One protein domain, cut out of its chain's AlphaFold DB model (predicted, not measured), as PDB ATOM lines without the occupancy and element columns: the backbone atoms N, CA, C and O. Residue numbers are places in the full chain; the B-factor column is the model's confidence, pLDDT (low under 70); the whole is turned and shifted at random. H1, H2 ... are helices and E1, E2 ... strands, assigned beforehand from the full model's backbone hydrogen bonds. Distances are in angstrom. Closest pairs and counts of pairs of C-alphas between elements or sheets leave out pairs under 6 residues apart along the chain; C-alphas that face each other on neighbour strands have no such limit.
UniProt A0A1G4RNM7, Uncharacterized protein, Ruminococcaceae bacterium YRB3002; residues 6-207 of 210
ATOM      1  N   CYS A   6      36.561  -2.863  31.604       94.00
ATOM      2  CA  CYS A   6      35.140  -2.993  31.951       94.00
ATOM      3  C   CYS A   6      34.990  -3.712  33.297       94.00
ATOM      4  O   CYS A   6      35.126  -4.940  33.376       94.00
ATOM      5  N   ILE A   7      34.685  -2.954  34.345       94.31
ATOM      6  CA  ILE A   7      34.605  -3.443  35.725       94.31
ATOM      7  C   ILE A   7      33.239  -4.085  35.972       94.31
ATOM      8  O   ILE A   7      32.199  -3.468  35.736       94.31
ATOM      9  N   ASN A   8      33.219  -5.337  36.425       90.56
ATOM     10  CA  ASN A   8      31.974  -5.992  36.838       90.56
ATOM     11  C   ASN A   8      31.616  -5.704  38.302       90.56
ATOM     12  O   ASN A   8      32.417  -5.156  39.049       90.56
ATOM     13  N   GLU A   9      30.436  -6.154  38.733       84.81
ATOM     14  CA  GLU A   9      29.955  -6.025  40.120       84.81
ATOM     15  C   GLU A   9      30.916  -6.610  41.171       84.81
ATOM     16  O   GLU A   9      30.900  -6.206  42.327       84.81
ATOM     17  N   LYS A  10      31.784  -7.551  40.771       87.38
ATOM     18  CA  LYS A  10      32.800  -8.178  41.631       87.38
ATOM     19  C   LYS A  10      34.145  -7.436  41.613       87.38
ATOM     20  O   LYS A  10      35.138  -7.985  42.081       87.38
ATOM     21  N   GLY A  11      34.217  -6.251  41.002       85.62
ATOM     22  CA  GLY A  11      35.444  -5.457  40.868       85.62
ATOM     23  C   GLY A  11      36.471  -6.012  39.873       85.62
ATOM     24  O   GLY A  11      37.559  -5.460  39.737       85.62
ATOM     25  N   LYS A  12      36.160  -7.095  39.147       88.94
ATOM     26  CA  LYS A  12      37.071  -7.693  38.163       88.94
ATOM     27  C   LYS A  12      36.967  -6.956  36.829       88.94
ATOM     28  O   LYS A  12      35.916  -6.990  36.181       88.94
ATOM     29  N   GLY A  13      38.077  -6.352  36.409       90.44
ATOM     30  CA  GLY A  13      38.227  -5.715  35.102       90.44
ATOM     31  C   GLY A  13      38.441  -6.705  33.955       90.44
ATOM     32  O   GLY A  13      38.889  -7.838  34.152       90.44
ATOM     33  N   SER A  14      38.099  -6.264  32.749       94.38
ATOM     34  CA  SER A  14      38.431  -6.920  31.480       94.38
ATOM     35  C   SER A  14      39.480  -6.112  30.717       94.38
ATOM     36  O   SER A  14      39.723  -4.952  31.027       94.38
ATOM     37  N   TYR A  15      40.072  -6.702  29.683       94.06
ATOM     38  CA  TYR A  15      40.908  -5.985  28.724       94.06
ATOM     39  C   TYR A  15      40.081  -5.691  27.466       94.06
ATOM     40  O   TYR A  15      39.996  -6.519  26.559       94.06
ATOM     41  N   GLY A  16      39.417  -4.536  27.436       94.75
ATOM     42  CA  GLY A  16      38.416  -4.147  26.435       94.75
ATOM     43  C   GLY A  16      37.073  -4.858  26.607       94.75
ATOM     44  O   GLY A  16      36.798  -5.472  27.647       94.75
ATOM     45  N   GLY A  17      36.215  -4.758  25.593       94.81
ATOM     46  CA  GLY A  17      34.894  -5.382  25.604       94.81
ATOM     47  C   GLY A  17      34.868  -6.835  25.140       94.81
ATOM     48  O   GLY A  17      35.822  -7.357  24.562       94.81
ATOM     49  N   SER A  18      33.723  -7.495  25.325       94.75
ATOM     50  CA  SER A  18      33.494  -8.845  24.807       94.75
ATOM     51  C   SER A  18      32.121  -8.999  24.175       94.75
ATOM     52  O   SER A  18      31.095  -8.761  24.810       94.75
ATOM     53  N   GLN A  19      32.086  -9.504  22.940       92.00
ATOM     54  CA  GLN A  19      30.821  -9.858  22.289       92.00
ATOM     55  C   GLN A  19      30.116 -11.027  22.993       92.00
ATOM     56  O   GLN A  19      28.918 -11.221  22.809       92.00
ATOM     57  N   MET A  20      30.847 -11.784  23.819       91.56
ATOM     58  CA  MET A  20      30.304 -12.881  24.619       91.56
ATOM     59  C   MET A  20      29.328 -12.396  25.692       91.56
ATOM     60  O   MET A  20      28.632 -13.206  26.293       91.56
ATOM     61  N   TRP A  21      29.259 -11.086  25.939       92.88
ATOM     62  CA  TRP A  21      28.291 -10.505  26.862       92.88
ATOM     63  C   TRP A  21      26.916 -10.243  26.221       92.88
ATOM     64  O   TRP A  21      25.984  -9.865  26.927       92.88
ATOM     65  N   TRP A  22      26.751 -10.445  24.905       87.38
ATOM     66  CA  TRP A  22      25.427 -10.417  24.277       87.38
ATOM     67  C   TRP A  22      24.633 -11.694  24.546       87.38
ATOM     68  O   TRP A  22      25.157 -12.800  24.470       87.38
ATOM     69  N   GLN A  23      23.321 -11.530  24.720       85.00
ATOM     70  CA  GLN A  23      22.364 -12.642  24.686       85.00
ATOM     71  C   GLN A  23      21.917 -12.995  23.250       85.00
ATOM     72  O   GLN A  23      21.572 -14.141  22.966       85.00
ATOM     73  N   ASP A  24      21.940 -12.026  22.322       83.88
ATOM     74  CA  ASP A  24      21.606 -12.240  20.906       83.88
ATOM     75  C   ASP A  24      22.671 -13.133  20.247       83.88
ATOM     76  O   ASP A  24      23.832 -12.746  20.112       83.88
ATOM     77  N   GLN A  25      22.261 -14.323  19.799       80.12
ATOM     78  CA  GLN A  25      23.150 -15.333  19.212       80.12
ATOM     79  C   GLN A  25      23.872 -14.855  17.948       80.12
ATOM     80  O   GLN A  25      25.002 -15.271  17.681       80.12
ATOM     81  N   VAL A  26      23.259 -13.973  17.159       81.56
ATOM     82  CA  VAL A  26      23.918 -13.397  15.985       81.56
ATOM     83  C   VAL A  26      25.036 -12.467  16.436       81.56
ATOM     84  O   VAL A  26      26.142 -12.548  15.903       81.56
ATOM     85  N   LEU A  27      24.788 -11.597  17.413       86.00
ATOM     86  CA  LEU A  27      25.805 -10.673  17.924       86.00
ATOM     87  C   LEU A  27      26.907 -11.405  18.699       86.00
ATOM     88  O   LEU A  27      28.077 -11.071  18.524       86.00
ATOM     89  N   LEU A  28      26.567 -12.473  19.422       85.94
ATOM     90  CA  LEU A  28      27.537 -13.354  20.073       85.94
ATOM     91  C   LEU A  28      28.532 -13.958  19.075       85.94
ATOM     92  O   LEU A  28      29.696 -14.122  19.410       85.94
ATOM     93  N   ASN A  29      28.121 -14.229  17.832       81.38
ATOM     94  CA  ASN A  29      28.981 -14.852  16.814       81.38
ATOM     95  C   ASN A  29      29.547 -13.873  15.776       81.38
ATOM     96  O   ASN A  29      30.427 -14.226  14.998       81.38
ATOM     97  N   SER A  30      29.036 -12.643  15.717       86.31
ATOM     98  CA  SER A  30      29.361 -11.711  14.628       86.31
ATOM     99  C   SER A  30      29.537 -10.253  15.067       86.31
ATOM    100  O   SER A  30      29.673  -9.359  14.227       86.31
ATOM    101  N   GLY A  31      29.557 -10.015  16.381       91.38
ATOM    102  CA  GLY A  31      29.622  -8.703  17.021       91.38
ATOM    103  C   GLY A  31      31.028  -8.148  17.252       91.38
ATOM    104  O   GLY A  31      31.132  -7.010  17.699       91.38
ATOM    105  N   CYS A  32      32.105  -8.869  16.919       94.31
ATOM    106  CA  CYS A  32      33.491  -8.421  17.143       94.31
ATOM    107  C   CYS A  32      33.778  -7.015  16.597       94.31
ATOM    108  O   CYS A  32      34.405  -6.200  17.264       94.31
ATOM    109  N   GLY A  33      33.257  -6.684  15.409       96.06
ATOM    110  CA  GLY A  33      33.429  -5.351  14.823       96.06
ATOM    111  C   GLY A  33      32.696  -4.236  15.581       96.06
ATOM    112  O   GLY A  33      33.096  -3.079  15.500       96.06
ATOM    113  N   ILE A  34      31.628  -4.566  16.314       96.81
ATOM    114  CA  ILE A  34      30.908  -3.622  17.180       96.81
ATOM    115  C   ILE A  34      31.760  -3.323  18.413       96.81
ATOM    116  O   ILE A  34      31.957  -2.156  18.730       96.81
ATOM    117  N   ILE A  35      32.305  -4.368  19.047       97.12
ATOM    118  CA  ILE A  35      33.198  -4.255  20.207       97.12
ATOM    119  C   ILE A  35      34.429  -3.426  19.858       97.12
ATOM    120  O   ILE A  35      34.669  -2.404  20.489       97.12
ATOM    121  N   ALA A  36      35.137  -3.783  18.782       96.75
ATOM    122  CA  ALA A  36      36.332  -3.049  18.376       96.75
ATOM    123  C   ALA A  36      36.032  -1.576  18.047       96.75
ATOM    124  O   ALA A  36      36.832  -0.678  18.319       96.75
ATOM    125  N   GLY A  37      34.847  -1.306  17.487       97.06
ATOM    126  CA  GLY A  37      34.391   0.055  17.239       97.06
ATOM    127  C   GLY A  37      34.068   0.841  18.512       97.06
ATOM    128  O   GLY A  37      34.416   2.020  18.592       97.06
ATOM    129  N   LEU A  38      33.436   0.205  19.500       97.50
ATOM    130  CA  LEU A  38      33.131   0.822  20.791       97.50
ATOM    131  C   LEU A  38      34.401   1.069  21.609       97.50
ATOM    132  O   LEU A  38      34.593   2.182  22.087       97.50
ATOM    133  N   ASP A  39      35.296   0.087  21.703       96.56
ATOM    134  CA  ASP A  39      36.586   0.248  22.380       96.56
ATOM    135  C   ASP A  39      37.371   1.418  21.780       96.56
ATOM    136  O   ASP A  39      37.942   2.229  22.509       96.56
ATOM    137  N   SER A  40      37.335   1.562  20.451       94.94
ATOM    138  CA  SER A  40      37.964   2.693  19.770       94.94
ATOM    139  C   SER A  40      37.324   4.032  20.145       94.94
ATOM    140  O   SER A  40      38.031   5.000  20.408       94.94
ATOM    141  N   LEU A  41      35.990   4.103  20.189       95.50
ATOM    142  CA  LEU A  41      35.270   5.313  20.595       95.50
ATOM    143  C   LEU A  41      35.600   5.712  22.038       95.50
ATOM    144  O   LEU A  41      35.849   6.886  22.296       95.50
ATOM    145  N   LEU A  42      35.559   4.760  22.969       95.88
ATOM    146  CA  LEU A  42      35.814   5.013  24.388       95.88
ATOM    147  C   LEU A  42      37.231   5.544  24.600       95.88
ATOM    148  O   LEU A  42      37.407   6.567  25.260       95.88
ATOM    149  N   ASN A  43      38.210   4.933  23.937       92.38
ATOM    150  CA  ASN A  43      39.589   5.403  23.956       92.38
ATOM    151  C   ASN A  43      39.748   6.826  23.421       92.38
ATOM    152  O   ASN A  43      40.389   7.653  24.059       92.38
ATOM    153  N   LEU A  44      39.116   7.151  22.289       91.62
ATOM    154  CA  LEU A  44      39.146   8.513  21.743       91.62
ATOM    155  C   LEU A  44      38.505   9.552  22.665       91.62
ATOM    156  O   LEU A  44      38.784  10.740  22.538       91.62
ATOM    157  N   ARG A  45      37.629   9.117  23.572       92.69
ATOM    158  CA  ARG A  45      37.022   9.962  24.606       92.69
ATOM    159  C   ARG A  45      37.845  10.006  25.897       92.69
ATOM    160  O   ARG A  45      37.390  10.615  26.858       92.69
ATOM    161  N   GLY A  46      39.007   9.353  25.938       92.06
ATOM    162  CA  GLY A  46      39.845   9.241  27.133       92.06
ATOM    163  C   GLY A  46      39.252   8.347  28.225       92.06
ATOM    164  O   GLY A  46      39.673   8.430  29.374       92.06
ATOM    165  N   ILE A  47      38.265   7.507  27.899       94.12
ATOM    166  CA  ILE A  47      37.610   6.618  28.863       94.12
ATOM    167  C   ILE A  47      38.403   5.315  28.933       94.12
ATOM    168  O   ILE A  47      38.316   4.486  28.029       94.12
ATOM    169  N   THR A  48      39.157   5.128  30.015       91.19
ATOM    170  CA  THR A  48      39.954   3.912  30.257       91.19
ATOM    171  C   THR A  48      39.309   2.952  31.250       91.19
ATOM    172  O   THR A  48      39.730   1.806  31.338       91.19
ATOM    173  N   GLU A  49      38.289   3.384  31.988       95.25
ATOM    174  CA  GLU A  49      37.546   2.549  32.930       95.25
ATOM    175  C   GLU A  49      36.049   2.846  32.833       95.25
ATOM    176  O   GLU A  49      35.639   3.997  32.678       95.25
ATOM    177  N   ILE A  50      35.234   1.796  32.874       96.56
ATOM    178  CA  ILE A  50      33.777   1.882  32.773       96.56
ATOM    179  C   ILE A  50      33.136   0.674  33.457       96.56
ATOM    180  O   ILE A  50      33.696  -0.424  33.452       96.56
ATOM    181  N   SER A  51      31.943   0.835  34.032       96.69
ATOM    182  CA  SER A  51      31.194  -0.318  34.536       96.69
ATOM    183  C   SER A  51      30.732  -1.209  33.381       96.69
ATOM    184  O   SER A  51      30.436  -0.740  32.276       96.69
ATOM    185  N   ARG A  52      30.638  -2.519  33.627       94.56
ATOM    186  CA  ARG A  52      30.162  -3.477  32.624       94.56
ATOM    187  C   ARG A  52      28.752  -3.132  32.149       94.56
ATOM    188  O   ARG A  52      28.506  -3.197  30.951       94.56
ATOM    189  N   ASP A  53      27.866  -2.705  33.039       94.19
ATOM    190  CA  ASP A  53      26.494  -2.343  32.671       94.19
ATOM    191  C   ASP A  53      26.438  -1.136  31.740       94.19
ATOM    192  O   ASP A  53      25.690  -1.133  30.761       94.19
ATOM    193  N   GLU A  54      27.260  -0.119  31.998       96.19
ATOM    194  CA  GLU A  54      27.327   1.045  31.120       96.19
ATOM    195  C   GLU A  54      27.957   0.683  29.770       96.19
ATOM    196  O   GLU A  54      27.449   1.085  28.719       96.19
ATOM    197  N   TYR A  55      28.980  -0.179  29.768       96.75
ATOM    198  CA  TYR A  55      29.522  -0.734  28.532       96.75
ATOM    199  C   TYR A  55      28.444  -1.477  27.731       96.75
ATOM    200  O   TYR A  55      28.335  -1.268  26.526       96.75
ATOM    201  N   LEU A  56      27.600  -2.300  28.366       94.88
ATOM    202  CA  LEU A  56      26.520  -3.039  27.695       94.88
ATOM    203  C   LEU A  56      25.481  -2.112  27.045       94.88
ATOM    204  O   LEU A  56      24.997  -2.395  25.937       94.88
ATOM    205  N   LYS A  57      25.157  -0.983  27.685       95.75
ATOM    206  CA  LYS A  57      24.273   0.038  27.098       95.75
ATOM    207  C   LYS A  57      24.906   0.669  25.860       95.75
ATOM    208  O   LYS A  57      24.275   0.690  24.798       95.75
ATOM    209  N   LEU A  58      26.162   1.106  25.954       96.62
ATOM    210  CA  LEU A  58      26.897   1.694  24.827       96.62
ATOM    211  C   LEU A  58      27.136   0.682  23.707       96.62
ATOM    212  O   LEU A  58      27.081   1.019  22.526       96.62
ATOM    213  N   MET A  59      27.348  -0.580  24.056       94.69
ATOM    214  CA  MET A  59      27.460  -1.697  23.128       94.69
ATOM    215  C   MET A  59      26.150  -1.878  22.346       94.69
ATOM    216  O   MET A  59      26.164  -2.026  21.118       94.69
ATOM    217  N   THR A  60      25.006  -1.763  23.024       94.12
ATOM    218  CA  THR A  60      23.680  -1.785  22.391       94.12
ATOM    219  C   THR A  60      23.458  -0.571  21.487       94.12
ATOM    220  O   THR A  60      22.972  -0.729  20.363       94.12
ATOM    221  N   GLU A  61      23.863   0.629  21.900       95.31
ATOM    222  CA  GLU A  61      23.822   1.826  21.049       95.31
ATOM    223  C   GLU A  61      24.709   1.666  19.806       95.31
ATOM    224  O   GLU A  61      24.260   1.891  18.679       95.31
ATOM    225  N   THR A  62      25.942   1.199  19.987       96.62
ATOM    226  CA  THR A  62      26.936   1.015  18.919       96.62
ATOM    227  C   THR A  62      26.427   0.047  17.854       96.62
ATOM    228  O   THR A  62      26.604   0.287  16.652       96.62
ATOM    229  N   SER A  63      25.700  -0.998  18.264       94.31
ATOM    230  CA  SER A  63      25.079  -1.966  17.351       94.31
ATOM    231  C   SER A  63      24.031  -1.345  16.409       94.31
ATOM    232  O   SER A  63      23.686  -1.924  15.379       94.31
ATOM    233  N   ARG A  64      23.542  -0.128  16.687       94.19
ATOM    234  CA  ARG A  64      22.661   0.620  15.772       94.19
ATOM    235  C   ARG A  64      23.425   1.212  14.584       94.19
ATOM    236  O   ARG A  64      22.824   1.412  13.525       94.19
ATOM    237  N   TYR A  65      24.731   1.437  14.727       96.06
ATOM    238  CA  TYR A  65      25.594   2.055  13.716       96.06
ATOM    239  C   TYR A  65      26.481   1.043  12.991       96.06
ATOM    240  O   TYR A  65      26.642   1.126  11.770       96.06
ATOM    241  N   ILE A  66      27.038   0.083  13.729       95.44
ATOM    242  CA  ILE A  66      27.875  -0.994  13.206       95.44
ATOM    243  C   ILE A  66      27.048  -2.276  13.282       95.44
ATOM    244  O   ILE A  66      26.757  -2.771  14.362       95.44
ATOM    245  N   LYS A  67      26.632  -2.797  12.124       89.69
ATOM    246  CA  LYS A  67      25.744  -3.963  12.042       89.69
ATOM    247  C   LYS A  67      26.382  -5.098  11.252       89.69
ATOM    248  O   LYS A  67      26.898  -4.839  10.154       89.69
ATOM    249  N   PRO A  68      26.305  -6.341  11.754       87.06
ATOM    250  CA  PRO A  68      26.616  -7.508  10.953       87.06
ATOM    251  C   PRO A  68      25.668  -7.599   9.755       87.06
ATOM    252  O   PRO A  68      24.509  -7.178   9.821       87.06
ATOM    253  N   LEU A  69      26.159  -8.139   8.643       84.50
ATOM    254  CA  LEU A  69      25.311  -8.451   7.502       84.50
ATOM    255  C   LEU A  69      24.485  -9.697   7.823       84.50
ATOM    256  O   LEU A  69      24.992 -10.811   7.721       84.50
ATOM    257  N   ARG A  70      23.223  -9.486   8.201       78.31
ATOM    258  CA  ARG A  70      22.234 -10.552   8.372       78.31
ATOM    259  C   ARG A  70      21.654 -10.929   7.009       78.31
ATOM    260  O   ARG A  70      21.265 -10.042   6.246       78.31
ATOM    261  N   LEU A  71      21.609 -12.219   6.701       68.88
ATOM    262  CA  LEU A  71      20.921 -12.723   5.515       68.88
ATOM    263  C   LEU A  71      19.422 -12.857   5.832       68.88
ATOM    264  O   LEU A  71      19.080 -13.479   6.838       68.88
ATOM    265  N   PRO A  72      18.524 -12.289   5.005       57.62
ATOM    266  CA  PRO A  72      17.096 -12.180   5.322       57.62
ATOM    267  C   PRO A  72      16.389 -13.533   5.510       57.62
ATOM    268  O   PRO A  72      15.399 -13.603   6.227       57.62
ATOM    269  N   PHE A  73      16.923 -14.614   4.934       55.75
ATOM    270  CA  PHE A  73      16.349 -15.965   5.019       55.75
ATOM    271  C   PHE A  73      16.892 -16.813   6.179       55.75
ATOM    272  O   PHE A  73      16.482 -17.954   6.357       55.75
ATOM    273  N   ALA A  74      17.821 -16.278   6.971       54.34
ATOM    274  CA  ALA A  74      18.507 -17.015   8.024       54.34
ATOM    275  C   ALA A  74      18.106 -16.500   9.414       54.34
ATOM    276  O   ALA A  74      18.936 -16.079  10.217       54.34
ATOM    277  N   THR A  75      16.799 -16.510   9.686       48.97
ATOM    278  CA  THR A  75      16.221 -16.217  11.012       48.97
ATOM    279  C   THR A  75      16.430 -17.362  12.007       48.97
ATOM    280  O   THR A  75      16.280 -17.169  13.212       48.97
ATOM    281  N   LYS A  76      16.810 -18.547  11.513       54.19
ATOM    282  CA  LYS A  76      17.204 -19.720  12.295       54.19
ATOM    283  C   LYS A  76      18.607 -20.178  11.868       54.19
ATOM    284  O   LYS A  76      18.968 -19.990  10.706       54.19
ATOM    285  N   PRO A  77      19.395 -20.779  12.778       56.69
ATOM    286  CA  PRO A  77      20.652 -21.423  12.417       56.69
ATOM    287  C   PRO A  77      20.418 -22.474  11.325       56.69
ATOM    288  O   PRO A  77      19.568 -23.344  11.491       56.69
ATOM    289  N   ILE A  78      21.170 -22.402  10.232       64.62
ATOM    290  CA  ILE A  78      21.097 -23.336   9.106       64.62
ATOM    291  C   ILE A  78      22.348 -24.211   9.149       64.62
ATOM    292  O   ILE A  78      23.446 -23.698   9.331       64.62
ATOM    293  N   MET A  79      22.219 -25.522   8.991       60.69
ATOM    294  CA  MET A  79      23.387 -26.402   8.888       60.69
ATOM    295  C   MET A  79      23.920 -26.375   7.453       60.69
ATOM    296  O   MET A  79      23.208 -26.740   6.523       60.69
ATOM    297  N   ILE A  80      25.171 -25.954   7.263       60.22
ATOM    298  CA  ILE A  80      25.858 -25.954   5.965       60.22
ATOM    299  C   ILE A  80      27.110 -26.819   6.104       60.22
ATOM    300  O   ILE A  80      28.014 -26.479   6.862       60.22
ATOM    301  N   LYS A  81      27.161 -27.948   5.380       59.12
ATOM    302  CA  LYS A  81      28.286 -28.908   5.405       59.12
ATOM    303  C   LYS A  81      28.711 -29.327   6.827       59.12
ATOM    304  O   LYS A  81      29.893 -29.360   7.137       59.12
ATOM    305  N   GLY A  82      27.746 -29.592   7.710       56.97
ATOM    306  CA  GLY A  82      28.015 -29.974   9.105       56.97
ATOM    307  C   GLY A  82      28.331 -28.809  10.053       56.97
ATOM    308  O   GLY A  82      28.394 -29.016  11.260       56.97
ATOM    309  N   HIS A  83      28.440 -27.576   9.551       53.25
ATOM    310  CA  HIS A  83      28.673 -26.385  10.367       53.25
ATOM    311  C   HIS A  83      27.394 -25.562  10.539       53.25
ATOM    312  O   HIS A  83      26.657 -25.301   9.586       53.25
ATOM    313  N   ARG A  84      27.133 -25.122  11.772       58.88
ATOM    314  CA  ARG A  84      25.973 -24.293  12.111       58.88
ATOM    315  C   ARG A  84      26.199 -22.854  11.641       58.88
ATOM    316  O   ARG A  84      26.927 -22.089  12.263       58.88
ATOM    317  N   PHE A  85      25.545 -22.473  10.553       63.34
ATOM    318  CA  PHE A  85      25.553 -21.125  10.005       63.34
ATOM    319  C   PHE A  85      24.426 -20.283  10.613       63.34
ATOM    320  O   PHE A  85      23.243 -20.504  10.366       63.34
ATOM    321  N   LEU A  86      24.788 -19.278  11.408       61.72
ATOM    322  CA  LEU A  86      23.848 -18.457  12.185       61.72
ATOM    323  C   LEU A  86      23.259 -17.263  11.414       61.72
ATOM    324  O   LEU A  86      22.768 -16.315  12.020       61.72
ATOM    325  N   GLY A  87      23.332 -17.276  10.082       58.62
ATOM    326  CA  GLY A  87      22.664 -16.267   9.258       58.62
ATOM    327  C   GLY A  87      23.327 -14.895   9.198       58.62
ATOM    328  O   GLY A  87      22.711 -13.938   8.732       58.62
ATOM    329  N   SER A  88      24.579 -14.780   9.643       71.62
ATOM    330  CA  SER A  88      25.349 -13.537   9.616       71.62
ATOM    331  C   SER A  88      26.715 -13.746   8.980       71.62
ATOM    332  O   SER A  88      27.413 -14.705   9.292       71.62
ATOM    333  N   LEU A  89      27.110 -12.814   8.113       77.38
ATOM    334  CA  LEU A  89      28.437 -12.780   7.487       77.38
ATOM    335  C   LEU A  89      29.430 -11.890   8.253       77.38
ATOM    336  O   LEU A  89      30.492 -11.545   7.730       77.38
ATOM    337  N   GLY A  90      29.086 -11.475   9.475       85.56
ATOM    338  CA  GLY A  90      29.908 -10.528  10.218       85.56
ATOM    339  C   GLY A  90      29.730  -9.085   9.773       85.56
ATOM    340  O   GLY A  90      28.992  -8.743   8.841       85.56
ATOM    341  N   VAL A  91      30.428  -8.202  10.478       91.31
ATOM    342  CA  VAL A  91      30.609  -6.815  10.054       91.31
ATOM    343  C   VAL A  91      31.615  -6.798   8.898       91.31
ATOM    344  O   VAL A  91      32.653  -7.445   8.939       91.31
ATOM    345  N   THR A  92      31.337  -6.049   7.834       92.94
ATOM    346  CA  THR A  92      32.327  -5.837   6.766       92.94
ATOM    347  C   THR A  92      33.109  -4.554   7.026       92.94
ATOM    348  O   THR A  92      32.557  -3.603   7.578       92.94
ATOM    349  N   MET A  93      34.364  -4.462   6.571       94.62
ATOM    350  CA  MET A  93      35.170  -3.244   6.749       94.62
ATOM    351  C   MET A  93      34.465  -1.962   6.234       94.62
ATOM    352  O   MET A  93      34.423  -0.971   6.961       94.62
ATOM    353  N   PRO A  94      33.795  -1.943   5.061       94.69
ATOM    354  CA  PRO A  94      33.020  -0.770   4.639       94.69
ATOM    355  C   PRO A  94      31.824  -0.432   5.543       94.69
ATOM    356  O   PRO A  94      31.422   0.731   5.616       94.69
ATOM    357  N   ARG A  95      31.207  -1.426   6.200       94.81
ATOM    358  CA  ARG A  95      30.147  -1.188   7.196       94.81
ATOM    359  C   ARG A  95      30.733  -0.642   8.490       94.81
ATOM    360  O   ARG A  95      30.209   0.355   8.974       94.81
ATOM    361  N   LEU A  96      31.835  -1.217   8.973       96.81
ATOM    362  CA  LEU A  96      32.565  -0.718  10.137       96.81
ATOM    363  C   LEU A  96      32.932   0.757   9.949       96.81
ATOM    364  O   LEU A  96      32.539   1.584  10.761       96.81
ATOM    365  N   ARG A  97      33.573   1.118   8.831       97.12
ATOM    366  CA  ARG A  97      33.983   2.507   8.554       97.12
ATOM    367  C   ARG A  97      32.820   3.495   8.561       97.12
ATOM    368  O   ARG A  97      32.918   4.577   9.135       97.12
ATOM    369  N   ARG A  98      31.714   3.135   7.899       96.50
ATOM    370  CA  ARG A  98      30.505   3.973   7.855       96.50
ATOM    371  C   ARG A  98      29.854   4.088   9.230       96.50
ATOM    372  O   ARG A  98      29.397   5.173   9.577       96.50
ATOM    373  N   GLY A  99      29.814   2.990   9.981       97.19
ATOM    374  CA  GLY A  99      29.304   2.946  11.346       97.19
ATOM    375  C   GLY A  99      30.132   3.821  12.280       97.19
ATOM    376  O   GLY A  99      29.568   4.718  12.892       97.19
ATOM    377  N   LEU A 100      31.457   3.656  12.282       97.31
ATOM    378  CA  LEU A 100      32.403   4.471  13.047       97.31
ATOM    379  C   LEU A 100      32.221   5.960  12.771       97.31
ATOM    380  O   LEU A 100      32.018   6.713  13.709       97.31
ATOM    381  N   LYS A 101      32.187   6.381  11.500       96.44
ATOM    382  CA  LYS A 101      31.989   7.798  11.149       96.44
ATOM    383  C   LYS A 101      30.672   8.369  11.693       96.44
ATOM    384  O   LYS A 101      30.604   9.541  12.048       96.44
ATOM    385  N   LYS A 102      29.595   7.573  11.695       96.62
ATOM    386  CA  LYS A 102      28.297   8.001  12.242       96.62
ATOM    387  C   LYS A 102      28.323   8.041  13.769       96.62
ATOM    388  O   LYS A 102      27.796   8.990  14.339       96.62
ATOM    389  N   LEU A 103      28.927   7.029  14.385       96.56
ATOM    390  CA  LEU A 103      29.063   6.879  15.827       96.56
ATOM    391  C   LEU A 103      29.901   8.019  16.419       96.56
ATOM    392  O   LEU A 103      29.428   8.738  17.288       96.56
ATOM    393  N   THR A 104      31.100   8.264  15.897       95.06
ATOM    394  CA  THR A 104      31.987   9.336  16.378       95.06
ATOM    395  C   THR A 104      31.334  10.707  16.244       95.06
ATOM    396  O   THR A 104      31.311  11.469  17.206       95.06
ATOM    397  N   ARG A 105      30.685  10.985  15.105       94.50
ATOM    398  CA  ARG A 105      29.927  12.227  14.903       94.50
ATOM    399  C   ARG A 105      28.780  12.385  15.903       94.50
ATOM    400  O   ARG A 105      28.538  13.495  16.363       94.50
ATOM    401  N   LYS A 106      28.069  11.303  16.243       95.19
ATOM    402  CA  LYS A 106      27.012  11.321  17.269       95.19
ATOM    403  C   LYS A 106      27.565  11.718  18.643       95.19
ATOM    404  O   LYS A 106      26.862  12.393  19.387       95.19
ATOM    405  N   HIS A 107      28.813  11.361  18.936       94.12
ATOM    406  CA  HIS A 107      29.524  11.745  20.157       94.12
ATOM    407  C   HIS A 107      30.376  13.018  20.004       94.12
ATOM    408  O   HIS A 107      31.277  13.242  20.804       94.12
ATOM    409  N   GLY A 108      30.114  13.853  18.990       93.81
ATOM    410  CA  GLY A 108      30.780  15.150  18.824       93.81
ATOM    411  C   GLY A 108      32.224  15.085  18.317       93.81
ATOM    412  O   GLY A 108      32.891  16.112  18.256       93.81
ATOM    413  N   ILE A 109      32.715  13.911  17.912       92.31
ATOM    414  CA  ILE A 109      34.083  13.737  17.413       92.31
ATOM    415  C   ILE A 109      34.081  13.873  15.889       92.31
ATOM    416  O   ILE A 109      33.575  13.007  15.166       92.31
ATOM    417  N   ASN A 110      34.683  14.952  15.386       91.56
ATOM    418  CA  ASN A 110      34.960  15.096  13.960       91.56
ATOM    419  C   ASN A 110      36.210  14.288  13.590       91.56
ATOM    420  O   ASN A 110      37.267  14.444  14.195       91.56
ATOM    421  N   CYS A 111      36.107  13.399  12.604       92.50
ATOM    422  CA  CYS A 111      37.188  12.465  12.293       92.50
ATOM    423  C   CYS A 111      37.172  11.990  10.838       92.50
ATOM    424  O   CYS A 111      36.130  11.982  10.165       92.50
ATOM    425  N   LYS A 112      38.314  11.467  10.387       95.12
ATOM    426  CA  LYS A 112      38.426  10.628   9.188       95.12
ATOM    427  C   LYS A 112      38.615   9.173   9.606       95.12
ATOM    428  O   LYS A 112      39.465   8.864  10.426       95.12
ATOM    429  N   VAL A 113      37.865   8.259   8.992       96.69
ATOM    430  CA  VAL A 113      38.077   6.817   9.196       96.69
ATOM    431  C   VAL A 113      38.953   6.270   8.073       96.69
ATOM    432  O   VAL A 113      38.522   6.186   6.909       96.69
ATOM    433  N   ARG A 114      40.187   5.914   8.422       97.12
ATOM    434  CA  ARG A 114      41.242   5.496   7.497       97.12
ATOM    435  C   ARG A 114      41.477   3.996   7.596       97.12
ATOM    436  O   ARG A 114      41.205   3.383   8.619       97.12
ATOM    437  N   THR A 115      41.968   3.409   6.510       97.88
ATOM    438  CA  THR A 115      42.274   1.976   6.436       97.88
ATOM    439  C   THR A 115      43.591   1.723   5.739       97.88
ATOM    440  O   THR A 115      43.984   2.504   4.870       97.88
ATOM    441  N   TYR A 116      44.224   0.605   6.072       97.75
ATOM    442  CA  TYR A 116      45.463   0.157   5.450       97.75
ATOM    443  C   TYR A 116      45.632  -1.361   5.546       97.75
ATOM    444  O   TYR A 116      44.855  -2.056   6.201       97.75
ATOM    445  N   SER A 117      46.623  -1.875   4.829       95.62
ATOM    446  CA  SER A 117      46.983  -3.299   4.833       95.62
ATOM    447  C   SER A 117      48.460  -3.543   4.555       95.62
ATOM    448  O   SER A 117      48.990  -4.555   4.984       95.62
ATOM    449  N   LEU A 118      49.119  -2.637   3.833       92.62
ATOM    450  CA  LEU A 118      50.554  -2.699   3.574       92.62
ATOM    451  C   LEU A 118      51.332  -2.017   4.698       92.62
ATOM    452  O   LEU A 118      50.797  -1.113   5.347       92.62
ATOM    453  N   ASN A 119      52.575  -2.463   4.901       94.31
ATOM    454  CA  ASN A 119      53.498  -1.966   5.932       94.31
ATOM    455  C   ASN A 119      52.830  -1.867   7.307       94.31
ATOM    456  O   ASN A 119      53.018  -0.909   8.050       94.31
ATOM    457  N   PHE A 120      51.976  -2.849   7.607       96.62
ATOM    458  CA  PHE A 120      51.037  -2.725   8.707       96.62
ATOM    459  C   PHE A 120      51.715  -2.711  10.075       96.62
ATOM    460  O   PHE A 120      51.132  -2.162  10.994       96.62
ATOM    461  N   VAL A 121      52.919  -3.271  10.221       97.44
ATOM    462  CA  VAL A 121      53.692  -3.187  11.471       97.44
ATOM    463  C   VAL A 121      54.065  -1.739  11.752       97.44
ATOM    464  O   VAL A 121      53.543  -1.157  12.698       97.44
ATOM    465  N   GLU A 122      54.860  -1.136  10.867       97.12
ATOM    466  CA  GLU A 122      55.343   0.235  11.040       97.12
ATOM    467  C   GLU A 122      54.200   1.234  11.173       97.12
ATOM    468  O   GLU A 122      54.116   1.996  12.129       97.12
ATOM    469  N   ARG A 123      53.214   1.130  10.285       97.50
ATOM    470  CA  ARG A 123      52.074   2.039  10.309       97.50
ATOM    471  C   ARG A 123      51.223   1.897  11.571       97.50
ATOM    472  O   ARG A 123      50.662   2.882  12.037       97.50
ATOM    473  N   THR A 124      51.088   0.686  12.116       97.56
ATOM    474  CA  THR A 124      50.361   0.486  13.379       97.56
ATOM    475  C   THR A 124      51.129   1.108  14.539       97.56
ATOM    476  O   THR A 124      50.509   1.808  15.331       97.56
ATOM    477  N   ARG A 125      52.458   0.944  14.593       96.62
ATOM    478  CA  ARG A 125      53.320   1.589  15.598       96.62
ATOM    479  C   ARG A 125      53.167   3.111  15.577       96.62
ATOM    480  O   ARG A 125      52.853   3.704  16.604       96.62
ATOM    481  N   GLU A 126      53.282   3.731  14.402       95.94
ATOM    482  CA  GLU A 126      53.116   5.184  14.222       95.94
ATOM    483  C   GLU A 126      51.750   5.697  14.708       95.94
ATOM    484  O   GLU A 126      51.644   6.780  15.289       95.94
ATOM    485  N   ILE A 127      50.676   4.942  14.454       96.00
ATOM    486  CA  ILE A 127      49.320   5.329  14.864       96.00
ATOM    487  C   ILE A 127      49.147   5.170  16.378       96.00
ATOM    488  O   ILE A 127      48.595   6.062  17.023       96.00
ATOM    489  N   LEU A 128      49.638   4.068  16.949       94.81
ATOM    490  CA  LEU A 128      49.569   3.809  18.387       94.81
ATOM    491  C   LEU A 128      50.392   4.819  19.196       94.81
ATOM    492  O   LEU A 128      49.950   5.218  20.271       94.81
ATOM    493  N   ALA A 129      51.518   5.299  18.656       93.88
ATOM    494  CA  ALA A 129      52.334   6.360  19.258       93.88
ATOM    495  C   ALA A 129      51.593   7.705  19.389       93.88
ATOM    496  O   ALA A 129      52.010   8.576  20.146       93.88
ATOM    497  N   ARG A 130      50.478   7.881  18.668       92.00
ATOM    498  CA  ARG A 130      49.577   9.041  18.778       92.00
ATOM    499  C   ARG A 130      48.390   8.788  19.715       92.00
ATOM    500  O   ARG A 130      47.420   9.539  19.665       92.00
ATOM    501  N   ASP A 131      48.424   7.699  20.483       90.81
ATOM    502  CA  ASP A 131      47.327   7.202  21.321       90.81
ATOM    503  C   ASP A 131      46.010   6.962  20.562       90.81
ATOM    504  O   ASP A 131      44.910   7.087  21.104       90.81
ATOM    505  N   ILE A 132      46.110   6.568  19.289       91.81
ATOM    506  CA  ILE A 132      44.946   6.251  18.460       91.81
ATOM    507  C   ILE A 132      44.748   4.729  18.388       91.81
ATOM    508  O   ILE A 132      45.662   4.020  17.962       91.81
ATOM    509  N   PRO A 133      43.547   4.212  18.713       90.12
ATOM    510  CA  PRO A 133      43.252   2.789  18.591       90.12
ATOM    511  C   PRO A 133      43.250   2.328  17.143       90.12
ATOM    512  O   PRO A 133      42.706   2.987  16.246       90.12
ATOM    513  N   VAL A 134      43.785   1.127  16.939       97.50
ATOM    514  CA  VAL A 134      43.802   0.460  15.643       97.50
ATOM    515  C   VAL A 134      42.918  -0.778  15.707       97.50
ATOM    516  O   VAL A 134      43.151  -1.700  16.471       97.50
ATOM    517  N   ILE A 135      41.905  -0.832  14.856       98.12
ATOM    518  CA  ILE A 135      41.063  -2.010  14.668       98.12
ATOM    519  C   ILE A 135      41.687  -2.884  13.584       98.12
ATOM    520  O   ILE A 135      41.894  -2.431  12.454       98.12
ATOM    521  N   LEU A 136      41.913  -4.155  13.892       97.75
ATOM    522  CA  LEU A 136      42.425  -5.156  12.965       97.75
ATOM    523  C   LEU A 136      41.313  -6.146  12.606       97.75
ATOM    524  O   LEU A 136      40.740  -6.797  13.472       97.75
ATOM    525  N   LEU A 137      41.020  -6.265  11.311       96.50
ATOM    526  CA  LEU A 137      40.245  -7.359  10.733       96.50
ATOM    527  C   LEU A 137      41.185  -8.442  10.208       96.50
ATOM    528  O   LEU A 137      41.951  -8.180   9.276       96.50
ATOM    529  N   ILE A 138      41.038  -9.653  10.730       93.88
ATOM    530  CA  ILE A 138      41.698 -10.867  10.251       93.88
ATOM    531  C   ILE A 138      40.676 -11.700   9.480       93.88
ATOM    532  O   ILE A 138      39.540 -11.883   9.925       93.88
ATOM    533  N   ARG A 139      41.072 -12.185   8.304       90.44
ATOM    534  CA  ARG A 139      40.326 -13.151   7.493       90.44
ATOM    535  C   ARG A 139      41.267 -14.248   7.049       90.44
ATOM    536  O   ARG A 139      42.187 -13.989   6.286       90.44
ATOM    537  N   ALA A 140      41.008 -15.450   7.506       87.12
ATOM    538  CA  ALA A 140      41.872 -16.593   7.363       87.12
ATOM    539  C   ALA A 140      40.962 -17.838   7.228       87.12
ATOM    540  O   ALA A 140      40.668 -18.532   8.196       87.12
ATOM    541  N   PRO A 141      40.357 -18.048   6.040       72.25
ATOM    542  CA  PRO A 141      39.303 -19.049   5.850       72.25
ATOM    543  C   PRO A 141      39.801 -20.503   5.865       72.25
ATOM    544  O   PRO A 141      38.978 -21.409   5.959       72.25
ATOM    545  N   PHE A 142      41.114 -20.719   5.739       69.00
ATOM    546  CA  PHE A 142      41.731 -22.048   5.629       69.00
ATOM    547  C   PHE A 142      42.798 -22.283   6.697       69.00
ATOM    548  O   PHE A 142      42.861 -23.363   7.272       69.00
ATOM    549  N   GLU A 143      43.586 -21.251   6.989       66.56
ATOM    550  CA  GLU A 143      44.581 -21.243   8.054       66.56
ATOM    551  C   GLU A 143      44.087 -20.338   9.159       66.56
ATOM    552  O   GLU A 143      43.556 -19.269   8.905       66.56
ATOM    553  N   ASN A 144      44.209 -20.777  10.392       79.25
ATOM    554  CA  ASN A 144      43.482 -20.195  11.501       79.25
ATOM    555  C   ASN A 144      44.547 -19.478  12.355       79.25
ATOM    556  O   ASN A 144      45.450 -20.139  12.873       79.25
ATOM    557  N   VAL A 145      44.505 -18.141  12.442       86.75
ATOM    558  CA  VAL A 145      45.609 -17.346  13.028       86.75
ATOM    559  C   VAL A 145      45.640 -17.535  14.550       86.75
ATOM    560  O   VAL A 145      44.611 -17.309  15.195       86.75
ATOM    561  N   PRO A 146      46.773 -17.946  15.150       89.88
ATOM    562  CA  PRO A 146      46.864 -18.114  16.593       89.88
ATOM    563  C   PRO A 146      46.898 -16.761  17.314       89.88
ATOM    564  O   PRO A 146      47.463 -15.782  16.826       89.88
ATOM    565  N   MET A 147      46.328 -16.734  18.515       90.75
ATOM    566  CA  MET A 147      46.603 -15.705  19.514       90.75
ATOM    567  C   MET A 147      47.355 -16.335  20.681       90.75
ATOM    568  O   MET A 147      47.102 -17.493  21.032       90.75
ATOM    569  N   TYR A 148      48.241 -15.563  21.290       91.56
ATOM    570  CA  TYR A 148      49.050 -15.972  22.429       91.56
ATOM    571  C   TYR A 148      48.530 -15.270  23.685       91.56
ATOM    572  O   TYR A 148      48.223 -14.076  23.644       91.56
ATOM    573  N   ASP A 149      48.381 -16.000  24.783       88.94
ATOM    574  CA  ASP A 149      48.111 -15.395  26.088       88.94
ATOM    575  C   ASP A 149      49.369 -14.713  26.661       88.94
ATOM    576  O   ASP A 149      50.441 -14.717  26.049       88.94
ATOM    577  N   GLU A 150      49.251 -14.096  27.838       80.81
ATOM    578  CA  GLU A 150      50.381 -13.410  28.481       80.81
ATOM    579  C   GLU A 150      51.541 -14.344  28.860       80.81
ATOM    580  O   GLU A 150      52.667 -13.876  29.005       80.81
ATOM    581  N   ASN A 151      51.292 -15.651  28.970       81.06
ATOM    582  CA  ASN A 151      52.305 -16.662  29.273       81.06
ATOM    583  C   ASN A 151      52.928 -17.263  27.999       81.06
ATOM    584  O   ASN A 151      53.700 -18.218  28.082       81.06
ATOM    585  N   GLY A 152      52.579 -16.748  26.813       74.62
ATOM    586  CA  GLY A 152      53.027 -17.285  25.526       74.62
ATOM    587  C   GLY A 152      52.309 -18.574  25.111       74.62
ATOM    588  O   GLY A 152      52.669 -19.186  24.102       74.62
ATOM    589  N   GLY A 153      51.278 -18.989  25.852       80.94
ATOM    590  CA  GLY A 153      50.436 -20.126  25.513       80.94
ATOM    591  C   GLY A 153      49.591 -19.821  24.281       80.94
ATOM    592  O   GLY A 153      48.905 -18.800  24.215       80.94
ATOM    593  N   LYS A 154      49.616 -20.712  23.282       77.19
ATOM    594  CA  LYS A 154      48.699 -20.613  22.141       77.19
ATOM    595  C   LYS A 154      47.279 -20.882  22.618       77.19
ATOM    596  O   LYS A 154      46.987 -21.941  23.168       77.19
ATOM    597  N   THR A 155      46.387 -19.941  22.355       73.00
ATOM    598  CA  THR A 155      44.957 -20.121  22.603       73.00
ATOM    599  C   THR A 155      44.384 -21.179  21.657       73.00
ATOM    600  O   THR A 155      44.770 -21.267  20.489       73.00
ATOM    601  N   ALA A 156      43.468 -22.009  22.166       55.31
ATOM    602  CA  ALA A 156      42.784 -23.026  21.361       55.31
ATOM    603  C   ALA A 156      41.880 -22.396  20.279       55.31
ATOM    604  O   ALA A 156      41.650 -22.993  19.224       55.31
ATOM    605  N   ASP A 157      41.422 -21.166  20.522       63.66
ATOM    606  CA  ASP A 157      40.534 -20.411  19.649       63.66
ATOM    607  C   ASP A 157      41.328 -19.683  18.560       63.66
ATOM    608  O   ASP A 157      41.722 -18.522  18.684       63.66
ATOM    609  N   LYS A 158      41.579 -20.388  17.459       67.12
ATOM    610  CA  LYS A 158      42.224 -19.799  16.285       67.12
ATOM    611  C   LYS A 158      41.262 -18.867  15.527       67.12
ATOM    612  O   LYS A 158      40.063 -19.135  15.419       67.12
ATOM    613  N   LEU A 159      41.788 -17.773  14.978       77.56
ATOM    614  CA  LEU A 159      41.003 -16.721  14.330       77.56
ATOM    615  C   LEU A 159      40.788 -16.991  12.832       77.56
ATOM    616  O   LEU A 159      41.704 -16.802  12.033       77.56
ATOM    617  N   GLY A 160      39.554 -17.335  12.450       81.75
ATOM    618  CA  GLY A 160      39.167 -17.503  11.040       81.75
ATOM    619  C   GLY A 160      38.602 -16.230  10.396       81.75
ATOM    620  O   GLY A 160      38.999 -15.825   9.308       81.75
ATOM    621  N   GLN A 161      37.681 -15.532  11.062       88.06
ATOM    622  CA  GLN A 161      37.230 -14.201  10.643       88.06
ATOM    623  C   GLN A 161      36.872 -13.374  11.873       88.06
ATOM    624  O   GLN A 161      35.824 -13.594  12.477       88.06
ATOM    625  N   HIS A 162      37.713 -12.404  12.226       92.88
ATOM    626  CA  HIS A 162      37.581 -11.717  13.508       92.88
ATOM    627  C   HIS A 162      38.067 -10.272  13.472       92.88
ATOM    628  O   HIS A 162      39.002  -9.940  12.743       92.88
ATOM    629  N   PHE A 163      37.419  -9.419  14.265       95.69
ATOM    630  CA  PHE A 163      37.915  -8.078  14.565       95.69
ATOM    631  C   PHE A 163      38.496  -8.056  15.971       95.69
ATOM    632  O   PHE A 163      37.856  -8.526  16.907       95.69
ATOM    633  N   VAL A 164      39.658  -7.431  16.109       95.62
ATOM    634  CA  VAL A 164      40.304  -7.149  17.393       95.62
ATOM    635  C   VAL A 164      40.697  -5.677  17.461       95.62
ATOM    636  O   VAL A 164      40.838  -5.016  16.424       95.62
ATOM    637  N   THR A 165      40.888  -5.167  18.671       97.06
ATOM    638  CA  THR A 165      41.461  -3.832  18.891       97.06
ATOM    639  C   THR A 165      42.930  -4.001  19.240       97.06
ATOM    640  O   THR A 165      43.242  -4.578  20.275       97.06
ATOM    641  N   VAL A 166      43.831  -3.513  18.394       97.00
ATOM    642  CA  VAL A 166      45.258  -3.403  18.701       97.00
ATOM    643  C   VAL A 166      45.455  -2.198  19.610       97.00
ATOM    644  O   VAL A 166      45.035  -1.084  19.284       97.00
ATOM    645  N   THR A 167      46.062  -2.448  20.760       94.50
ATOM    646  CA  THR A 167      46.266  -1.475  21.836       94.50
ATOM    647  C   THR A 167      47.739  -1.146  22.033       94.50
ATOM    648  O   THR A 167      48.053  -0.066  22.531       94.50
ATOM    649  N   ASP A 168      48.638  -2.041  21.624       94.94
ATOM    650  CA  ASP A 168      50.074  -1.804  21.713       94.94
ATOM    651  C   ASP A 168      50.876  -2.618  20.690       94.94
ATOM    652  O   ASP A 168      50.360  -3.553  20.063       94.94
ATOM    653  N   TYR A 169      52.150  -2.268  20.551       95.62
ATOM    654  CA  TYR A 169      53.170  -3.085  19.904       95.62
ATOM    655  C   TYR A 169      54.292  -3.330  20.913       95.62
ATOM    656  O   TYR A 169      54.942  -2.389  21.360       95.62
ATOM    657  N   ASP A 170      54.502  -4.587  21.295       93.88
ATOM    658  CA  ASP A 170      55.552  -4.946  22.244       93.88
ATOM    659  C   ASP A 170      56.905  -4.941  21.523       93.88
ATOM    660  O   ASP A 170      57.179  -5.768  20.654       93.88
ATOM    661  N   GLU A 171      57.747  -3.966  21.859       91.88
ATOM    662  CA  GLU A 171      59.065  -3.781  21.245       91.88
ATOM    663  C   GLU A 171      60.049  -4.911  21.573       91.88
ATOM    664  O   GLU A 171      61.022  -5.095  20.841       91.88
ATOM    665  N   ASN A 172      59.818  -5.677  22.645       90.62
ATOM    666  CA  ASN A 172      60.759  -6.708  23.084       90.62
ATOM    667  C   ASN A 172      60.620  -7.995  22.269       90.62
ATOM    668  O   ASN A 172      61.625  -8.592  21.885       90.62
ATOM    669  N   ASP A 173      59.386  -8.435  22.020       91.00
ATOM    670  CA  ASP A 173      59.104  -9.666  21.271       91.00
ATOM    671  C   ASP A 173      58.576  -9.408  19.848       91.00
ATOM    672  O   ASP A 173      58.573 -10.318  19.015       91.00
ATOM    673  N   GLY A 174      58.203  -8.167  19.531       94.69
ATOM    674  CA  GLY A 174      57.712  -7.745  18.224       94.69
ATOM    675  C   GLY A 174      56.242  -8.079  17.966       94.69
ATOM    676  O   GLY A 174      55.834  -8.151  16.803       94.69
ATOM    677  N   PHE A 175      55.445  -8.339  19.009       95.88
ATOM    678  CA  PHE A 175      54.057  -8.775  18.858       95.88
ATOM    679  C   PHE A 175      53.084  -7.597  18.951       95.88
ATOM    680  O   PHE A 175      53.284  -6.629  19.683       95.88
ATOM    681  N   PHE A 176      51.954  -7.703  18.250       96.12
ATOM    682  CA  PHE A 176      50.815  -6.833  18.529       96.12
ATOM    683  C   PHE A 176      50.138  -7.259  19.820       96.12
ATOM    684  O   PHE A 176      49.755  -8.419  19.948       96.12
ATOM    685  N   VAL A 177      49.898  -6.313  20.723       95.44
ATOM    686  CA  VAL A 177      49.025  -6.511  21.881       95.44
ATOM    687  C   VAL A 177      47.609  -6.133  21.476       95.44
ATOM    688  O   VAL A 177      47.366  -5.049  20.936       95.44
ATOM    689  N   VAL A 178      46.662  -7.037  21.715       95.19
ATOM    690  CA  VAL A 178      45.279  -6.882  21.270       95.19
ATOM    691  C   VAL A 178      44.279  -7.175  22.381       95.19
ATOM    692  O   VAL A 178      44.481  -8.049  23.224       95.19
ATOM    693  N   SER A 179      43.157  -6.465  22.338       94.25
ATOM    694  CA  SER A 179      41.932  -6.832  23.037       94.25
ATOM    695  C   SER A 179      41.067  -7.716  22.144       94.25
ATOM    696  O   SER A 179      40.707  -7.337  21.021       94.25
ATOM    697  N   SER A 180      40.715  -8.889  22.668       92.75
ATOM    698  CA  SER A 180      39.721  -9.787  22.087       92.75
ATOM    699  C   SER A 180      38.931 -10.460  23.203       92.75
ATOM    700  O   SER A 180      39.500 -10.925  24.183       92.75
ATOM    701  N   TRP A 181      37.606 -10.504  23.068       93.00
ATOM    702  CA  TRP A 181      36.700 -11.141  24.034       93.00
ATOM    703  C   TRP A 181      36.881 -10.703  25.502       93.00
ATOM    704  O   TRP A 181      36.522 -11.443  26.419       93.00
ATOM    705  N   GLY A 182      37.353  -9.477  25.734       92.75
ATOM    706  CA  GLY A 182      37.606  -8.922  27.065       92.75
ATOM    707  C   GLY A 182      38.895  -9.423  27.716       92.75
ATOM    708  O   GLY A 182      39.065  -9.261  28.926       92.75
ATOM    709  N   ILE A 183      39.783 -10.049  26.947       92.75
ATOM    710  CA  ILE A 183      41.060 -10.603  27.395       92.75
ATOM    711  C   ILE A 183      42.187  -9.986  26.557       92.75
ATOM    712  O   ILE A 183      41.997  -9.600  25.397       92.75
ATOM    713  N   LYS A 184      43.357  -9.845  27.185       93.88
ATOM    714  CA  LYS A 184      44.582  -9.390  26.538       93.88
ATOM    715  C   LYS A 184      45.251 -10.569  25.852       93.88
ATOM    716  O   LYS A 184      45.517 -11.585  26.491       93.88
ATOM    717  N   TYR A 185      45.563 -10.395  24.580       94.12
ATOM    718  CA  TYR A 185      46.317 -11.365  23.803       94.12
ATOM    719  C   TYR A 185      47.464 -10.691  23.070       94.12
ATOM    720  O   TYR A 185      47.502  -9.466  22.924       94.12
ATOM    721  N   LYS A 186      48.374 -11.514  22.565       94.94
ATOM    722  CA  LYS A 186      49.405 -11.122  21.619       94.94
ATOM    723  C   LYS A 186      49.201 -11.826  20.274       94.94
ATOM    724  O   LYS A 186      48.699 -12.950  20.224       94.94
ATOM    725  N   ILE A 187      49.583 -11.170  19.184       94.44
ATOM    726  CA  ILE A 187      49.587 -11.726  17.822       94.44
ATOM    727  C   ILE A 187      50.945 -11.437  17.188       94.44
ATOM    728  O   ILE A 187      51.333 -10.272  17.092       94.44
ATOM    729  N   ASP A 188      51.627 -12.476  16.703       94.31
ATOM    730  CA  ASP A 188      52.855 -12.315  15.922       94.31
ATOM    731  C   ASP A 188      52.510 -11.747  14.528       94.31
ATOM    732  O   ASP A 188      51.735 -12.356  13.777       94.31
ATOM    733  N   PRO A 189      53.079 -10.600  14.113       95.50
ATOM    734  CA  PRO A 189      52.935 -10.085  12.756       95.50
ATOM    735  C   PRO A 189      53.310 -11.077  11.645       95.50
ATOM    736  O   PRO A 189      52.825 -10.924  10.520       95.50
ATOM    737  N   LYS A 190      54.167 -12.068  11.913       93.56
ATOM    738  CA  LYS A 190      54.514 -13.142  10.969       93.56
ATOM    739  C   LYS A 190      53.315 -14.039  10.682       93.56
ATOM    740  O   LYS A 190      53.080 -14.360   9.516       93.56
ATOM    741  N   ASP A 191      52.505 -14.348  11.693       92.19
ATOM    742  CA  ASP A 191      51.284 -15.148  11.537       92.19
ATOM    743  C   ASP A 191      50.240 -14.428  10.662       92.19
ATOM    744  O   ASP A 191      49.458 -15.059   9.954       92.19
ATOM    745  N   LEU A 192      50.291 -13.094  10.610       93.25
ATOM    746  CA  LEU A 192      49.435 -12.266   9.751       93.25
ATOM    747  C   LEU A 192      49.902 -12.166   8.289       93.25
ATOM    748  O   LEU A 192      49.168 -11.631   7.454       93.25
ATOM    749  N   ARG A 193      51.116 -12.635   7.971       92.56
ATOM    750  CA  ARG A 193      51.689 -12.635   6.609       92.56
ATOM    751  C   ARG A 193      51.582 -13.988   5.913       92.56
ATOM    752  O   ARG A 193      51.982 -14.095   4.755       92.56
ATOM    753  N   GLN A 194      51.085 -15.007   6.608       89.50
ATOM    754  CA  GLN A 194      50.972 -16.354   6.066       89.50
ATOM    755  C   GLN A 194      50.034 -16.397   4.852       89.50
ATOM    756  O   GLN A 194      49.098 -15.603   4.715       89.50
ATOM    757  N   PHE A 195      50.288 -17.351   3.956       83.25
ATOM    758  CA  PHE A 195      49.435 -17.571   2.795       83.25
ATOM    759  C   PHE A 195      48.000 -17.899   3.233       83.25
ATOM    760  O   PHE A 195      47.781 -18.648   4.177       83.25
ATOM    761  N   GLY A 196      47.010 -17.318   2.553       83.50
ATOM    762  CA  GLY A 196      45.599 -17.486   2.915       83.50
ATOM    763  C   GLY A 196      45.114 -16.577   4.051       83.50
ATOM    764  O   GLY A 196      43.912 -16.556   4.313       83.50
ATOM    765  N   VAL A 197      45.991 -15.775   4.666       90.81
ATOM    766  CA  VAL A 197      45.614 -14.747   5.646       90.81
ATOM    767  C   VAL A 197      45.496 -13.386   4.958       90.81
ATOM    768  O   VAL A 197      46.412 -12.892   4.307       90.81
ATOM    769  N   ALA A 198      44.343 -12.744   5.119       92.56
ATOM    770  CA  ALA A 198      44.070 -11.398   4.648       92.56
ATOM    771  C   ALA A 198      43.762 -10.478   5.830       92.56
ATOM    772  O   ALA A 198      42.802 -10.683   6.574       92.56
ATOM    773  N   VAL A 199      44.540  -9.402   5.946       95.25
ATOM    774  CA  VAL A 199      44.368  -8.391   6.993       95.25
ATOM    775  C   VAL A 199      43.904  -7.048   6.441       95.25
ATOM    776  O   VAL A 199      44.253  -6.616   5.331       95.25
ATOM    777  N   ARG A 200      43.086  -6.360   7.235       97.44
ATOM    778  CA  ARG A 200      42.699  -4.965   7.015       97.44
ATOM    779  C   ARG A 200      42.697  -4.231   8.345       97.44
ATOM    780  O   ARG A 200      41.941  -4.580   9.242       97.44
ATOM    781  N   PHE A 201      43.479  -3.170   8.422       98.25
ATOM    782  CA  PHE A 201      43.545  -2.292   9.577       98.25
ATOM    783  C   PHE A 201      42.671  -1.062   9.342       98.25
ATOM    784  O   PHE A 201      42.496  -0.609   8.204       98.25
ATOM    785  N   CYS A 202      42.104  -0.532  10.415       98.00
ATOM    786  CA  CYS A 202      41.221   0.622  10.419       98.00
ATOM    787  C   CYS A 202      41.476   1.452  11.670       98.00
ATOM    788  O   CYS A 202      41.592   0.903  12.754       98.00
ATOM    789  N   TYR A 203      41.495   2.768  11.539       97.12
ATOM    790  CA  TYR A 203      41.593   3.668  12.682       97.12
ATOM    791  C   TYR A 203      40.775   4.926  12.429       97.12
ATOM    792  O   TYR A 203      40.452   5.283  11.286       97.12
ATOM    793  N   VAL A 204      40.408   5.576  13.521       95.44
ATOM    794  CA  VAL A 204      39.687   6.840  13.518       95.44
ATOM    795  C   VAL A 204      40.707   7.931  13.809       95.44
ATOM    796  O   VAL A 204      41.319   7.932  14.864       95.44
ATOM    797  N   ASP A 205      40.900   8.831  12.853       94.06
ATOM    798  CA  ASP A 205      41.848   9.945  12.893       94.06
ATOM    799  C   ASP A 205      41.063  11.223  13.233       94.06
ATOM    800  O   ASP A 205      40.347  11.728  12.350       94.06
ATOM    801  N   PRO A 206      41.086  11.706  14.492       90.38
ATOM    802  CA  PRO A 206      40.404  12.938  14.872       90.38
ATOM    803  C   PRO A 206      40.937  14.106  14.044       90.38
ATOM    804  O   PRO A 206      42.143  14.264  13.865       90.38
ATOM    805  N   ILE A 207      40.028  14.913  13.503       87.88
ATOM    806  CA  ILE A 207      40.401  16.168  12.858       87.88
ATOM    807  C   ILE A 207      40.417  17.194  13.981       87.88
ATOM    808  O   ILE A 207      39.364  17.716  14.345       87.88
TER     809      ILE A 207
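Overview. This is residues 6 to 207 of the 210 residues of an uncharacterized protein of Ruminococcaceae bacterium YRB3002 (UniProt A0A1G4RNM7). A strongly twisted sheet of six strands has helices H2 and H4 side by side over one face and the short helix H5 on the other: three layers, with helices on both faces of the sheet. H3 packs crosswise on H2, and the small hairpin of E2 and E3 lies far out, apart from the six strands. The printed part has 202 residues, with five named helices and nine named strands in the order H1 H2 E1 H3 E2 E3 H4 E4 H5 E5 E6 E7 E8 E9; the class is mixed, helices and strands. The sheet's order is E4 E9 E5 E6 E7 E8, all antiparallel. The whole is compact, with a radius of gyration of the C-alphas of 16.3 A and spans of 44 by 40 by 37 A.

Arrangement. Backbone pairs within hydrogen-bond range join edge strand E4, residues 111 to 116, to E9, residues 198 to 206 (N 114 and O 203, 2.9 A), and E9 to E5, residues 134 to 139 (N 137 and O 200, 2.8 A). E5 to E8 form a meander, each strand the antiparallel neighbour and hairpin partner of the one before: E6, residues 161 to 169, bends by 61 degrees at residue 166, E7 is residues 176 to 180 and edge strand E8 residues 183 to 187. Their pairs include N 136 and O 164, 2.9 A, N 179 and O 165, 2.8 A, and N 178 and O 185, 2.8 A. E4, H5, residues 120 to 128, and E5 form a split strand-helix-strand unit, E9 between its two strands in the sheet, with a right-handed crossover. H2, residues 32 to 44, is on the sheet over E5 and E6, at a height of 7.3 A. H4, residues 93 to 106, is on the same face over E9, at 8.6 A. H2 and H4 touch, closest at the C-alphas of Gly 37 and Leu 100, 6.4 A, the same way at a steep tilt of 37 degrees, only just past shallow. H5 is on the opposite face; the C-alphas of Arg 125 and Tyr 169 of E6 are 6.4 A apart, the closest of that pair. H3, residues 52 to 62, touches H2 residues 34 to 38 alone, about perpendicular at 73 degrees, closest at the C-alphas of Ile 34 and Thr 62, 6.3 A. E1, residues 49 to 51, pairs with no named strand; residues 6 to 7 pair with its residues 50 to 51, parallel. H1, residues 25 to 30, is only just not on the sheet, with 4 pairs of C-alphas within 10 A. E2, residues 78 to 80, and E3, residues 83 to 85, form an antiparallel hairpin, N 78 and O 85 being 2.8 A apart. In the five helices every O i to N i+4 pair is within hydrogen-bond range.

Along the chain. H1 begins at C-alpha 25 (23.150, -15.333, 19.212). E9 measures 26.6 A and ends at C-alpha 206 (40.404, 12.938, 14.872); E6 measures 21.5 A, H4 19.7 A and H2 18.4 A.

Size, cuts and confidence. The C-alphas farthest apart, of Phe 73 and Asn 172, are 48.8 A apart. The printed part has no cut; the links H3 to E2 and E5 to E6 are long. Mean pLDDT of the printed part is 88.6; residues 71 to 87, 142 to 143 and 156 to 158 are under 70.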